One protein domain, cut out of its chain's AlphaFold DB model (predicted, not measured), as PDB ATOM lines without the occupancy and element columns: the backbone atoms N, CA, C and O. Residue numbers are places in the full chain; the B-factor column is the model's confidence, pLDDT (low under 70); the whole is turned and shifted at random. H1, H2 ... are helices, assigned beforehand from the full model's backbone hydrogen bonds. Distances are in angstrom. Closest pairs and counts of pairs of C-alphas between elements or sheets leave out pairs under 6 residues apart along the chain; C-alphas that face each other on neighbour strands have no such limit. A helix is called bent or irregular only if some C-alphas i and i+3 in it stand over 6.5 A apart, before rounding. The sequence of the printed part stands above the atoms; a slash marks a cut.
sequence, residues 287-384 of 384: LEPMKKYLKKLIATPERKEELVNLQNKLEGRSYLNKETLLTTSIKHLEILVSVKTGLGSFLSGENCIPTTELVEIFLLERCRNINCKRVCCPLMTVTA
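What this domain is: This is residues 287 to 384 of the 384 residues of a protein of Actinidia rufa (UniProt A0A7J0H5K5). Three helices, H1, H4 and H6, make a loose row, running the same way, with H4 in the middle; the longest helix, H2, makes a corner with H1 near residues 297 to 298 and from there runs steeply to the row past residues 339 to 340 of H4, which it touches. Short H5 packs on H1 and H4, short H3 packs on H6, and the last residues trail away to Ala 384. The 98 printed residues hold six named helices, H1 to H6 in chain order, and no named strand: all helix. The whole is compact, with a radius of gyration of the C-alphas of 13.1 A and spans of 35 by 31 by 27 A.

Where its parts are: Find C-alpha 287 at (16.774, 22.301, -37.218); from there H1 runs 18.3 A to residue 299. H2, residues 301 to 315, is 21.1 A long and irregular: C-alphas 302 and 305 are 7.6 A apart. Next come H3, residues 322 to 326, H4, residues 330 to 341, 15.8 A, and H5, residues 344 to 347. H6, residues 355 to 362, ends at C-alpha 362 (30.097, 30.978, -26.180).

How they stand to each other: Begin at the hub, H4. It touches H6 at a shallow tilt of 16 degrees, C-alphas 337 and 362 being closest at 5.4 A. Its residues 334 to 338 touch H5, closest at C-alphas 334 and 346, 5.3 A. H1 touches H5, closest at C-alphas 295 and 344, 5.1 A. H1 and H6 are apart. Every O i to N i+4 pair is within hydrogen-bond range in H1, H3, H4 and H6, and 9 of 11 in H2; H5 is too short for one.

The domain as a whole: C-alphas 350 and 384, the farthest apart, are 35.9 A apart. The printed part has no cut, and no link is long. Residues 363 to 384 hold no named element; 373 to 384 are among 37 residues with pLDDT under 70.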
ATOM      1  N   LEU A 287      15.667  22.243 -38.180       60.16
ATOM      2  CA  LEU A 287      16.774  22.301 -37.218       60.16
ATOM      3  C   LEU A 287      17.129  20.910 -36.668       60.16
ATOM      4  O   LEU A 287      18.312  20.609 -36.484       60.16
ATOM      5  N   GLU A 288      16.145  20.034 -36.451       63.50
ATOM      6  CA  GLU A 288      16.368  18.697 -35.878       63.50
ATOM      7  C   GLU A 288      17.325  17.789 -36.685       63.50
ATOM      8  O   GLU A 288      18.212  17.177 -36.076       63.50
ATOM      9  N   PRO A 289      17.285  17.731 -38.036       62.25
ATOM     10  CA  PRO A 289      18.291  17.016 -38.825       62.25
ATOM     11  C   PRO A 289      19.721  17.521 -38.576       62.25
ATOM     12  O   PRO A 289      20.655  16.718 -38.479       62.25
ATOM     13  N   MET A 290      19.900  18.838 -38.411       63.34
ATOM     14  CA  MET A 290      21.204  19.441 -38.118       63.34
ATOM     15  C   MET A 290      21.666  19.123 -36.693       63.34
ATOM     16  O   MET A 290      22.817  18.714 -36.512       63.34
ATOM     17  N   LYS A 291      20.777  19.216 -35.690       72.12
ATOM     18  CA  LYS A 291      21.070  18.786 -34.310       72.12
ATOM     19  C   LYS A 291      21.476  17.309 -34.268       72.12
ATOM     20  O   LYS A 291      22.487  16.971 -33.655       72.12
ATOM     21  N   LYS A 292      20.755  16.432 -34.976       74.81
ATOM     22  CA  LYS A 292      21.047  14.990 -35.078       74.81
ATOM     23  C   LYS A 292      22.404  14.718 -35.741       74.81
ATOM     24  O   LYS A 292      23.177  13.902 -35.230       74.81
ATOM     25  N   TYR A 293      22.734  15.417 -36.830       72.81
ATOM     26  CA  TYR A 293      24.051  15.317 -37.473       72.81
ATOM     27  C   TYR A 293      25.182  15.790 -36.546       72.81
ATOM     28  O   TYR A 293      26.174  15.074 -36.396       72.81
ATOM     29  N   LEU A 294      25.021  16.938 -35.878       75.50
ATOM     30  CA  LEU A 294      26.010  17.492 -34.947       75.50
ATOM     31  C   LEU A 294      26.208  16.613 -33.705       75.50
ATOM     32  O   LEU A 294      27.354  16.323 -33.363       75.50
ATOM     33  N   LYS A 295      25.130  16.105 -33.087       82.50
ATOM     34  CA  LYS A 295      25.205  15.098 -32.010       82.50
ATOM     35  C   LYS A 295      26.041  13.897 -32.456       82.50
ATOM     36  O   LYS A 295      26.974  13.505 -31.759       82.50
ATOM     37  N   LYS A 296      25.773  13.359 -33.654       78.44
ATOM     38  CA  LYS A 296      26.548  12.248 -34.224       78.44
ATOM     39  C   LYS A 296      28.010  12.633 -34.478       78.44
ATOM     40  O   LYS A 296      28.885  11.798 -34.288       78.44
ATOM     41  N   LEU A 297      28.284  13.852 -34.954       73.19
ATOM     42  CA  LEU A 297      29.637  14.352 -35.241       73.19
ATOM     43  C   LEU A 297      30.488  14.438 -33.972       73.19
ATOM     44  O   LEU A 297      31.607  13.936 -33.957       73.19
ATOM     45  N   ILE A 298      29.918  15.013 -32.912       80.25
ATOM     46  CA  ILE A 298      30.550  15.171 -31.600       80.25
ATOM     47  C   ILE A 298      30.770  13.809 -30.920       80.25
ATOM     48  O   ILE A 298      31.810  13.595 -30.303       80.25
ATOM     49  N   ALA A 299      29.825  12.873 -31.059       82.81
ATOM     50  CA  ALA A 299      29.924  11.539 -30.464       82.81
ATOM     51  C   ALA A 299      30.972  10.623 -31.131       82.81
ATOM     52  O   ALA A 299      31.486   9.725 -30.471       82.81
ATOM     53  N   THR A 300      31.294  10.816 -32.418       74.06
ATOM     54  CA  THR A 300      32.276   9.984 -33.144       74.06
ATOM     55  C   THR A 300      33.697  10.552 -33.034       74.06
ATOM     56  O   THR A 300      33.982  11.559 -33.695       74.06
ATOM     57  N   PRO A 301      34.623   9.936 -32.269       70.25
ATOM     58  CA  PRO A 301      35.972  10.470 -32.099       70.25
ATOM     59  C   PRO A 301      36.806  10.450 -33.392       70.25
ATOM     60  O   PRO A 301      37.730  11.250 -33.524       70.25
ATOM     61  N   GLU A 302      36.458   9.610 -34.368       72.00
ATOM     62  CA  GLU A 302      37.116   9.506 -35.677       72.00
ATOM     63  C   GLU A 302      36.888  10.751 -36.546       72.00
ATOM     64  O   GLU A 302      37.661  11.020 -37.461       72.00
ATOM     65  N   ARG A 303      35.835  11.533 -36.263       65.88
ATOM     66  CA  ARG A 303      35.484  12.761 -36.999       65.88
ATOM     67  C   ARG A 303      35.804  14.041 -36.225       65.88
ATOM     68  O   ARG A 303      35.324  15.116 -36.579       65.88
ATOM     69  N   LYS A 304      36.667  13.959 -35.203       75.06
ATOM     70  CA  LYS A 304      37.168  15.139 -34.472       75.06
ATOM     71  C   LYS A 304      37.794  16.185 -35.395       75.06
ATOM     72  O   LYS A 304      37.615  17.371 -35.154       75.06
ATOM     73  N   GLU A 305      38.454  15.771 -36.477       70.88
ATOM     74  CA  GLU A 305      39.012  16.695 -37.471       70.88
ATOM     75  C   GLU A 305      37.922  17.524 -38.179       70.88
ATOM     76  O   GLU A 305      38.096  18.721 -38.405       70.88
ATOM     77  N   GLU A 306      36.760  16.937 -38.488       68.69
ATOM     78  CA  GLU A 306      35.620  17.672 -39.056       68.69
ATOM     79  C   GLU A 306      35.084  18.717 -38.060       68.69
ATOM     80  O   GLU A 306      34.791  19.844 -38.460       68.69
ATOM     81  N   LEU A 307      35.022  18.378 -36.765       67.00
ATOM     82  CA  LEU A 307      34.605  19.296 -35.698       67.00
ATOM     83  C   LEU A 307      35.611  20.439 -35.479       67.00
ATOM     84  O   LEU A 307      35.202  21.597 -35.430       67.00
ATOM     85  N   VAL A 308      36.915  20.147 -35.428       71.88
ATOM     86  CA  VAL A 308      37.979  21.167 -35.322       71.88
ATOM     87  C   VAL A 308      37.960  22.097 -36.539       71.88
ATOM     88  O   VAL A 308      38.050  23.313 -36.401       71.88
ATOM     89  N   ASN A 309      37.730  21.563 -37.742       74.31
ATOM     90  CA  ASN A 309      37.549  22.379 -38.943       74.31
ATOM     91  C   ASN A 309      36.323  23.312 -38.867       74.31
ATOM     92  O   ASN A 309      36.350  24.399 -39.449       74.31
ATOM     93  N   LEU A 310      35.247  22.921 -38.173       68.81
ATOM     94  CA  LEU A 310      34.105  23.804 -37.905       68.81
ATOM     95  C   LEU A 310      34.442  24.861 -36.842       68.81
ATOM     96  O   LEU A 310      34.070  26.020 -37.018       68.81
ATOM     97  N   GLN A 311      35.182  24.490 -35.792       76.75
ATOM     98  CA  GLN A 311      35.649  25.400 -34.739       76.75
ATOM     99  C   GLN A 311      36.578  26.485 -35.300       76.75
ATOM    100  O   GLN A 311      36.277  27.666 -35.157       76.75
ATOM    101  N   ASN A 312      37.605  26.121 -36.070       72.12
ATOM    102  CA  ASN A 312      38.521  27.078 -36.704       72.12
ATOM    103  C   ASN A 312      37.775  28.054 -37.641       72.12
ATOM    104  O   ASN A 312      38.032  29.259 -37.659       72.12
ATOM    105  N   LYS A 313      36.783  27.553 -38.395       68.38
ATOM    106  CA  LYS A 313      35.905  28.375 -39.252       68.38
ATOM    107  C   LYS A 313      34.956  29.289 -38.479       68.38
ATOM    108  O   LYS A 313      34.410  30.220 -39.081       68.38
ATOM    109  N   LEU A 314      34.703  28.995 -37.209       68.62
ATOM    110  CA  LEU A 314      33.865  29.776 -36.308       68.62
ATOM    111  C   LEU A 314      34.692  30.839 -35.573       68.62
ATOM    112  O   LEU A 314      34.251  31.978 -35.472       68.62
ATOM    113  N   GLU A 315      35.906  30.498 -35.138       66.44
ATOM    114  CA  GLU A 315      36.851  31.410 -34.484       66.44
ATOM    115  C   GLU A 315      37.380  32.494 -35.430       66.44
ATOM    116  O   GLU A 315      37.500  33.649 -35.030       66.44
ATOM    117  N   GLY A 316      37.560  32.186 -36.720       63.62
ATOM    118  CA  GLY A 316      37.896  33.178 -37.751       63.62
ATOM    119  C   GLY A 316      36.817  34.245 -38.033       63.62
ATOM    120  O   GLY A 316      36.941  34.992 -39.003       63.62
ATOM    121  N   ARG A 317      35.732  34.322 -37.243       61.50
ATOM    122  CA  ARG A 317      34.604  35.254 -37.433       61.50
ATOM    123  C   ARG A 317      34.616  36.372 -36.401       61.50
ATOM    124  O   ARG A 317      33.914  36.320 -35.394       61.50
ATOM    125  N   SER A 318      35.297  37.461 -36.737       56.41
ATOM    126  CA  SER A 318      35.321  38.700 -35.944       56.41
ATOM    127  C   SER A 318      33.956  39.382 -35.747       56.41
ATOM    128  O   SER A 318      33.857  40.328 -34.972       56.41
ATOM    129  N   TYR A 319      32.892  38.935 -36.426       56.47
ATOM    130  CA  TYR A 319      31.552  39.511 -36.285       56.47
ATOM    131  C   TYR A 319      30.697  38.902 -35.168       56.47
ATOM    132  O   TYR A 319      29.616  39.431 -34.919       56.47
ATOM    133  N   LEU A 320      31.130  37.807 -34.535       67.25
ATOM    134  CA  LEU A 320      30.391  37.143 -33.457       67.25
ATOM    135  C   LEU A 320      30.716  37.805 -32.110       67.25
ATOM    136  O   LEU A 320      31.505  37.293 -31.318       67.25
ATOM    137  N   ASN A 321      30.124  38.978 -31.886       67.56
ATOM    138  CA  ASN A 321      30.224  39.741 -30.640       67.56
ATOM    139  C   ASN A 321      29.034  39.457 -29.696       67.56
ATOM    140  O   ASN A 321      28.038  38.850 -30.090       67.56
ATOM    141  N   LYS A 322      29.116  39.926 -28.443       76.75
ATOM    142  CA  LYS A 322      28.072  39.721 -27.417       76.75
ATOM    143  C   LYS A 322      26.682  40.176 -27.885       76.75
ATOM    144  O   LYS A 322      25.704  39.471 -27.675       76.75
ATOM    145  N   GLU A 323      26.611  41.310 -28.578       70.81
ATOM    146  CA  GLU A 323      25.369  41.905 -29.092       70.81
ATOM    147  C   GLU A 323      24.692  41.025 -30.154       70.81
ATOM    148  O   GLU A 323      23.522  40.679 -30.010       70.81
ATOM    149  N   THR A 324      25.426  40.597 -31.190       69.19
ATOM    150  CA  THR A 324      24.871  39.745 -32.261       69.19
ATOM    151  C   THR A 324      24.400  38.387 -31.741       69.19
ATOM    152  O   THR A 324      23.353  37.888 -32.165       69.19
ATOM    153  N   LEU A 325      25.122  37.808 -30.779       68.75
ATOM    154  CA  LEU A 325      24.744  36.548 -30.139       68.75
ATOM    155  C   LEU A 325      23.474  36.692 -29.283       68.75
ATOM    156  O   LEU A 325      22.638  35.796 -29.306       68.75
ATOM    157  N   LEU A 326      23.278  37.826 -28.598       73.31
ATOM    158  CA  LEU A 326      22.045  38.117 -27.850       73.31
ATOM    159  C   LEU A 326      20.832  38.364 -28.762       73.31
ATOM    160  O   LEU A 326      19.711  38.054 -28.371       73.31
ATOM    161  N   THR A 327      21.037  38.875 -29.982       70.88
ATOM    162  CA  THR A 327      19.967  39.011 -30.996       70.88
ATOM    163  C   THR A 327      19.639  37.712 -31.747       70.88
ATOM    164  O   THR A 327      18.717  37.687 -32.560       70.88
ATOM    165  N   THR A 328      20.399  36.638 -31.515       64.81
ATOM    166  CA  THR A 328      20.225  35.339 -32.181       64.81
ATOM    167  C   THR A 328      19.240  34.468 -31.396       64.81
ATOM    168  O   THR A 328      19.268  34.460 -30.166       64.81
ATOM    169  N   SER A 329      18.375  33.705 -32.076       71.38
ATOM    170  CA  SER A 329      17.429  32.840 -31.362       71.38
ATOM    171  C   SER A 329      18.107  31.651 -30.678       71.38
ATOM    172  O   SER A 329      19.123  31.130 -31.150       71.38
ATOM    173  N   ILE A 330      17.531  31.218 -29.549       82.06
ATOM    174  CA  ILE A 330      18.129  30.243 -28.618       82.06
ATOM    175  C   ILE A 330      18.590  28.974 -29.346       82.06
ATOM    176  O   ILE A 330      19.721  28.544 -29.160       82.06
ATOM    177  N   LYS A 331      17.774  28.440 -30.260       77.56
ATOM    178  CA  LYS A 331      18.048  27.199 -31.007       77.56
ATOM    179  C   LYS A 331      19.276  27.306 -31.927       77.56
ATOM    180  O   LYS A 331      20.039  26.354 -32.076       77.56
ATOM    181  N   HIS A 332      19.515  28.477 -32.522       73.12
ATOM    182  CA  HIS A 332      20.737  28.739 -33.291       73.12
ATOM    183  C   HIS A 332      21.953  28.919 -32.372       73.12
ATOM    184  O   HIS A 332      23.065  28.507 -32.715       73.12
ATOM    185  N   LEU A 333      21.747  29.501 -31.189       78.06
ATOM    186  CA  LEU A 333      22.791  29.690 -30.189       78.06
ATOM    187  C   LEU A 333      23.211  28.362 -29.528       78.06
ATOM    188  O   LEU A 333      24.404  28.139 -29.336       78.06
ATOM    189  N   GLU A 334      22.283  27.432 -29.286       81.81
ATOM    190  CA  GLU A 334      22.561  26.039 -28.894       81.81
ATOM    191  C   GLU A 334      23.502  25.354 -29.895       81.81
ATOM    192  O   GLU A 334      24.513  24.763 -29.506       81.81
ATOM    193  N   ILE A 335      23.212  25.473 -31.196       80.31
ATOM    194  CA  ILE A 335      24.042  24.927 -32.281       80.31
ATOM    195  C   ILE A 335      25.445  25.555 -32.267       80.31
ATOM    196  O   ILE A 335      26.445  24.833 -32.312       80.31
ATOM    197  N   LEU A 336      25.536  26.883 -32.143       78.38
ATOM    198  CA  LEU A 336      26.801  27.617 -32.037       78.38
ATOM    199  C   LEU A 336      27.651  27.176 -30.846       78.38
ATOM    200  O   LEU A 336      28.841  26.887 -31.001       78.38
ATOM    201  N   VAL A 337      27.046  27.123 -29.659       84.12
ATOM    202  CA  VAL A 337      27.705  26.703 -28.420       84.12
ATOM    203  C   VAL A 337      28.153  25.249 -28.533       84.12
ATOM    204  O   VAL A 337      29.280  24.939 -28.154       84.12
ATOM    205  N   SER A 338      27.347  24.367 -29.131       83.94
ATOM    206  CA  SER A 338      27.706  22.958 -29.347       83.94
ATOM    207  C   SER A 338      28.936  22.794 -30.233       83.94
ATOM    208  O   SER A 338      29.852  22.050 -29.882       83.94
ATOM    209  N   VAL A 339      28.997  23.524 -31.355       80.19
ATOM    210  CA  VAL A 339      30.169  23.520 -32.244       80.19
ATOM    211  C   VAL A 339      31.389  24.077 -31.511       80.19
ATOM    212  O   VAL A 339      32.427  23.417 -31.476       80.19
ATOM    213  N   LYS A 340      31.274  25.248 -30.872       81.50
ATOM    214  CA  LYS A 340      32.410  25.916 -30.213       81.50
ATOM    215  C   LYS A 340      32.954  25.147 -29.008       81.50
ATOM    216  O   LYS A 340      34.161  25.088 -28.803       81.50
ATOM    217  N   THR A 341      32.080  24.556 -28.198       81.62
ATOM    218  CA  THR A 341      32.483  23.800 -27.001       81.62
ATOM    219  C   THR A 341      32.858  22.352 -27.303       81.62
ATOM    220  O   THR A 341      33.608  21.764 -26.521       81.62
ATOM    221  N   GLY A 342      32.357  21.793 -28.411       80.00
ATOM    222  CA  GLY A 342      32.460  20.375 -28.747       80.00
ATOM    223  C   GLY A 342      31.549  19.478 -27.902       80.00
ATOM    224  O   GLY A 342      31.885  18.317 -27.688       80.00
ATOM    225  N   LEU A 343      30.434  20.003 -27.380       82.81
ATOM    226  CA  LEU A 343      29.529  19.290 -26.470       82.81
ATOM    227  C   LEU A 343      28.126  19.162 -27.070       82.81
ATOM    228  O   LEU A 343      27.483  20.155 -27.395       82.81
ATOM    229  N   GLY A 344      27.623  17.929 -27.177       82.50
ATOM    230  CA  GLY A 344      26.285  17.646 -27.713       82.50
ATOM    231  C   GLY A 344      25.131  17.892 -26.732       82.50
ATOM    232  O   GLY A 344      23.973  17.796 -27.131       82.50
ATOM    233  N   SER A 345      25.427  18.211 -25.465       82.81
ATOM    234  CA  SER A 345      24.441  18.433 -24.395       82.81
ATOM    235  C   SER A 345      23.511  19.619 -24.663       82.81
ATOM    236  O   SER A 345      22.335  19.573 -24.305       82.81
ATOM    237  N   PHE A 346      24.007  20.658 -25.336       82.44
ATOM    238  CA  PHE A 346      23.207  21.829 -25.705       82.44
ATOM    239  C   PHE A 346      22.210  21.532 -26.843       82.44
ATOM    240  O   PHE A 346      21.252  22.268 -27.012       82.44
ATOM    241  N   LEU A 347      22.381  20.434 -27.590       81.25
ATOM    242  CA  LEU A 347      21.484  20.031 -28.688       81.25
ATOM    243  C   LEU A 347      20.305  19.162 -28.222       81.25
ATOM    244  O   LEU A 347      19.619  18.575 -29.059       81.25
ATOM    245  N   SER A 348      20.132  18.957 -26.913       77.75
ATOM    246  CA  SER A 348      19.135  18.014 -26.391       77.75
ATOM    247  C   SER A 348      17.763  18.617 -26.103       77.75
ATOM    248  O   SER A 348      16.819  17.856 -25.949       77.75
ATOM    249  N   GLY A 349      17.622  19.946 -26.035       68.06
ATOM    250  CA  GLY A 349      16.358  20.617 -25.685       68.06
ATOM    251  C   GLY A 349      15.932  20.458 -24.215       68.06
ATOM    252  O   GLY A 349      15.293  21.343 -23.665       68.06
ATOM    253  N   GLU A 350      16.376  19.389 -23.550       66.50
ATOM    254  CA  GLU A 350      16.213  19.104 -22.112       66.50
ATOM    255  C   GLU A 350      16.859  20.167 -21.199       66.50
ATOM    256  O   GLU A 350      16.536  20.263 -20.019       66.50
ATOM    257  N   ASN A 351      17.786  20.972 -21.730       66.31
ATOM    258  CA  ASN A 351      18.527  21.985 -20.985       66.31
ATOM    259  C   ASN A 351      17.975  23.387 -21.281       66.31
ATOM    260  O   ASN A 351      18.447  24.052 -22.202       66.31
ATOM    261  N   CYS A 352      17.018  23.861 -20.478       68.44
ATOM    262  CA  CYS A 352      16.463  25.219 -20.572       68.44
ATOM    263  C   CYS A 352      17.465  26.292 -20.093       68.44
ATOM    264  O   CYS A 352      17.306  26.887 -19.027       68.44
ATOM    265  N   ILE A 353      18.519  26.530 -20.874       80.62
ATOM    266  CA  ILE A 353      19.553  27.531 -20.584       80.62
ATOM    267  C   ILE A 353      19.124  28.870 -21.203       80.62
ATOM    268  O   ILE A 353      18.847  28.917 -22.404       80.62
ATOM    269  N   PRO A 354      19.078  29.976 -20.440       84.81
ATOM    270  CA  PRO A 354      18.712  31.276 -20.991       84.81
ATOM    271  C   PRO A 354      19.788  31.791 -21.959       84.81
ATOM    272  O   PRO A 354      20.981  31.518 -21.797       84.81
ATOM    273  N   THR A 355      19.374  32.598 -22.942       83.75
ATOM    274  CA  THR A 355      20.249  33.144 -23.997       83.75
ATOM    275  C   THR A 355      21.517  33.782 -23.432       83.75
ATOM    276  O   THR A 355      22.603  33.540 -23.945       83.75
ATOM    277  N   THR A 356      21.403  34.550 -22.345       85.69
ATOM    278  CA  THR A 356      22.530  35.218 -21.676       85.69
ATOM    279  C   THR A 356      23.631  34.244 -21.258       85.69
ATOM    280  O   THR A 356      24.795  34.471 -21.585       85.69
ATOM    281  N   GLU A 357      23.277  33.129 -20.619       86.06
ATOM    282  CA  GLU A 357      24.244  32.117 -20.183       86.06
ATOM    283  C   GLU A 357      24.865  31.370 -21.368       86.06
ATOM    284  O   GLU A 357      26.066  31.100 -21.364       86.06
ATOM    285  N   LEU A 358      24.089  31.089 -22.422       82.25
ATOM    286  CA  LEU A 358      24.632  30.524 -23.663       82.25
ATOM    287  C   LEU A 358      25.637  31.480 -24.333       82.25
ATOM    288  O   LEU A 358      26.662  31.018 -24.838       82.25
ATOM    289  N   VAL A 359      25.400  32.799 -24.305       84.31
ATOM    290  CA  VAL A 359      26.362  33.798 -24.807       84.31
ATOM    291  C   VAL A 359      27.626  33.843 -23.941       84.31
ATOM    292  O   VAL A 359      28.724  33.838 -24.493       84.31
ATOM    293  N   GLU A 360      27.514  33.814 -22.611       85.50
ATOM    294  CA  GLU A 360      28.676  33.747 -21.704       85.50
ATOM    295  C   GLU A 360      29.521  32.481 -21.937       85.50
ATOM    296  O   GLU A 360      30.753  32.542 -21.978       85.50
ATOM    297  N   ILE A 361      28.874  31.327 -22.139       84.94
ATOM    298  CA  ILE A 361      29.545  30.062 -22.474       84.94
ATOM    299  C   ILE A 361      30.200  30.154 -23.860       84.94
ATOM    300  O   ILE A 361      31.338  29.710 -24.031       84.94
ATOM    301  N   PHE A 362      29.529  30.761 -24.847       82.69
ATOM    302  CA  PHE A 362      30.097  30.978 -26.180       82.69
ATOM    303  C   PHE A 362      31.333  31.883 -26.137       82.69
ATOM    304  O   PHE A 362      32.329  31.605 -26.805       82.69
ATOM    305  N   LEU A 363      31.301  32.961 -25.356       82.69
ATOM    306  CA  LEU A 363      32.426  33.885 -25.195       82.69
ATOM    307  C   LEU A 363      33.552  33.316 -24.315       82.69
ATOM    308  O   LEU A 363      34.601  33.941 -24.210       82.69
ATOM    309  N   LEU A 364      33.369  32.118 -23.741       79.75
ATOM    310  CA  LEU A 364      34.260  31.507 -22.746       79.75
ATOM    311  C   LEU A 364      34.405  32.359 -21.468       79.75
ATOM    312  O   LEU A 364      35.350  32.174 -20.707       79.75
ATOM    313  N   GLU A 365      33.443  33.247 -21.195       80.19
ATOM    314  CA  GLU A 365      33.320  33.994 -19.934       80.19
ATOM    315  C   GLU A 365      32.856  33.056 -18.798       80.19
ATOM    316  O   GLU A 365      33.197  33.250 -17.630       80.19
ATOM    317  N   ARG A 366      32.133  31.977 -19.135       77.06
ATOM    318  CA  ARG A 366      31.565  31.001 -18.192       77.06
ATOM    319  C   ARG A 366      32.008  29.566 -18.476       77.06
ATOM    320  O   ARG A 366      32.343  29.206 -19.603       77.06
ATOM    321  N   CYS A 367      32.026  28.733 -17.433       74.69
ATOM    322  CA  CYS A 367      32.351  27.316 -17.562       74.69
ATOM    323  C   CYS A 367      31.409  26.598 -18.549       74.69
ATOM    324  O   CYS A 367      30.194  26.752 -18.485       74.69
ATOM    325  N   ARG A 368      31.968  25.738 -19.414       76.19
ATOM    326  CA  ARG A 368      31.208  24.942 -20.405       76.19
ATOM    327  C   ARG A 368      30.271  23.896 -19.782       76.19
ATOM    328  O   ARG A 368      29.431  23.340 -20.479       76.19
ATOM    329  N   ASN A 369      30.437  23.589 -18.494       74.62
ATOM    330  CA  ASN A 369      29.528  22.721 -17.755       74.62
ATOM    331  C   ASN A 369      28.317  23.543 -17.289       74.62
ATOM    332  O   ASN A 369      28.471  24.443 -16.469       74.62
ATOM    333  N   ILE A 370      27.130  23.172 -17.767       70.25
ATOM    334  CA  ILE A 370      25.839  23.819 -17.485       70.25
ATOM    335  C   ILE A 370      25.584  23.929 -15.969       70.25
ATOM    336  O   ILE A 370      25.148  24.968 -15.477       70.25
ATOM    337  N   ASN A 371      25.972  22.904 -15.202       67.06
ATOM    338  CA  ASN A 371      25.824  22.865 -13.743       67.06
ATOM    339  C   ASN A 371      26.894  23.681 -12.983       67.06
ATOM    340  O   ASN A 371      26.880  23.738 -11.754       67.06
ATOM    341  N   CYS A 372      27.851  24.305 -13.679       72.00
ATOM    342  CA  CYS A 372      28.956  25.048 -13.081       72.00
ATOM    343  C   CYS A 372      28.782  26.562 -13.271       72.00
ATOM    344  O   CYS A 372      29.131  27.126 -14.305       72.00
ATOM    345  N   LYS A 373      28.330  27.252 -12.219       64.56
ATOM    346  CA  LYS A 373      28.176  28.722 -12.191       64.56
ATOM    347  C   LYS A 373      29.492  29.497 -11.992       64.56
ATOM    348  O   LYS A 373      29.469  30.649 -11.572       64.56
ATOM    349  N   ARG A 374      30.655  28.877 -12.227       69.38
ATOM    350  CA  ARG A 374      31.956  29.560 -12.106       69.38
ATOM    351  C   ARG A 374      32.301  30.282 -13.409       69.38
ATOM    352  O   ARG A 374      32.172  29.706 -14.492       69.38
ATOM    353  N   VAL A 375      32.804  31.509 -13.271       65.88
ATOM    354  CA  VAL A 375      33.495  32.246 -14.341       65.88
ATOM    355  C   VAL A 375      34.614  31.356 -14.885       65.88
ATOM    356  O   VAL A 375      35.333  30.715 -14.109       65.88
ATOM    357  N   CYS A 376      34.746  31.261 -16.206       62.19
ATOM    358  CA  CYS A 376      35.816  30.465 -16.792       62.19
ATOM    359  C   CYS A 376      37.148  31.191 -16.579       62.19
ATOM    360  O   CYS A 376      37.284  32.365 -16.914       62.19
ATOM    361  N   CYS A 377      38.160  30.500 -16.051       40.84
ATOM    362  CA  CYS A 377      39.517  31.040 -16.080       40.84
ATOM    363  C   CYS A 377      39.999  31.070 -17.547       40.84
ATOM    364  O   CYS A 377      39.962  30.011 -18.180       40.84
ATOM    365  N   PRO A 378      40.497  32.203 -18.087       46.34
ATOM    366  CA  PRO A 378      40.913  32.313 -19.496       46.34
ATOM    367  C   PRO A 378      42.104  31.431 -19.924       46.34
ATOM    368  O   PRO A 378      42.495  31.440 -21.085       46.34
ATOM    369  N   LEU A 379      42.684  30.649 -19.007       36.44
ATOM    370  CA  LEU A 379      43.931  29.881 -19.149       36.44
ATOM    371  C   LEU A 379      43.859  28.656 -20.093       36.44
ATOM    372  O   LEU A 379      44.641  27.720 -19.954       36.44
ATOM    373  N   MET A 380      42.927  28.647 -21.048       37.69
ATOM    374  CA  MET A 380      42.780  27.605 -22.075       37.69
ATOM    375  C   MET A 380      42.718  28.164 -23.508       37.69
ATOM    376  O   MET A 380      42.392  27.423 -24.434       37.69
ATOM    377  N   THR A 381      43.098  29.428 -23.736       36.34
ATOM    378  CA  THR A 381      43.629  29.834 -25.048       36.34
ATOM    379  C   THR A 381      45.063  29.325 -25.162       36.34
ATOM    380  O   THR A 381      46.019  30.038 -24.853       36.34
ATOM    381  N   VAL A 382      45.214  28.058 -25.549       33.75
ATOM    382  CA  VAL A 382      46.527  27.489 -25.865       33.75
ATOM    383  C   VAL A 382      47.009  28.124 -27.164       33.75
ATOM    384  O   VAL A 382      46.551  27.767 -28.245       33.75
ATOM    385  N   THR A 383      47.944  29.061 -27.048       34.12
ATOM    386  CA  THR A 383      48.864  29.392 -28.137       34.12
ATOM    387  C   THR A 383      49.703  28.153 -28.450       34.12
ATOM    388  O   THR A 383      50.463  27.704 -27.585       34.12
ATOM    389  N   ALA A 384      49.556  27.616 -29.659       29.66
ATOM    390  CA  ALA A 384      50.398  26.581 -30.252       29.66
ATOM    391  C   ALA A 384      50.481  26.830 -31.763       29.66
ATOM    392  O   ALA A 384      49.403  27.049 -32.359       29.66
TER     393      ALA A 384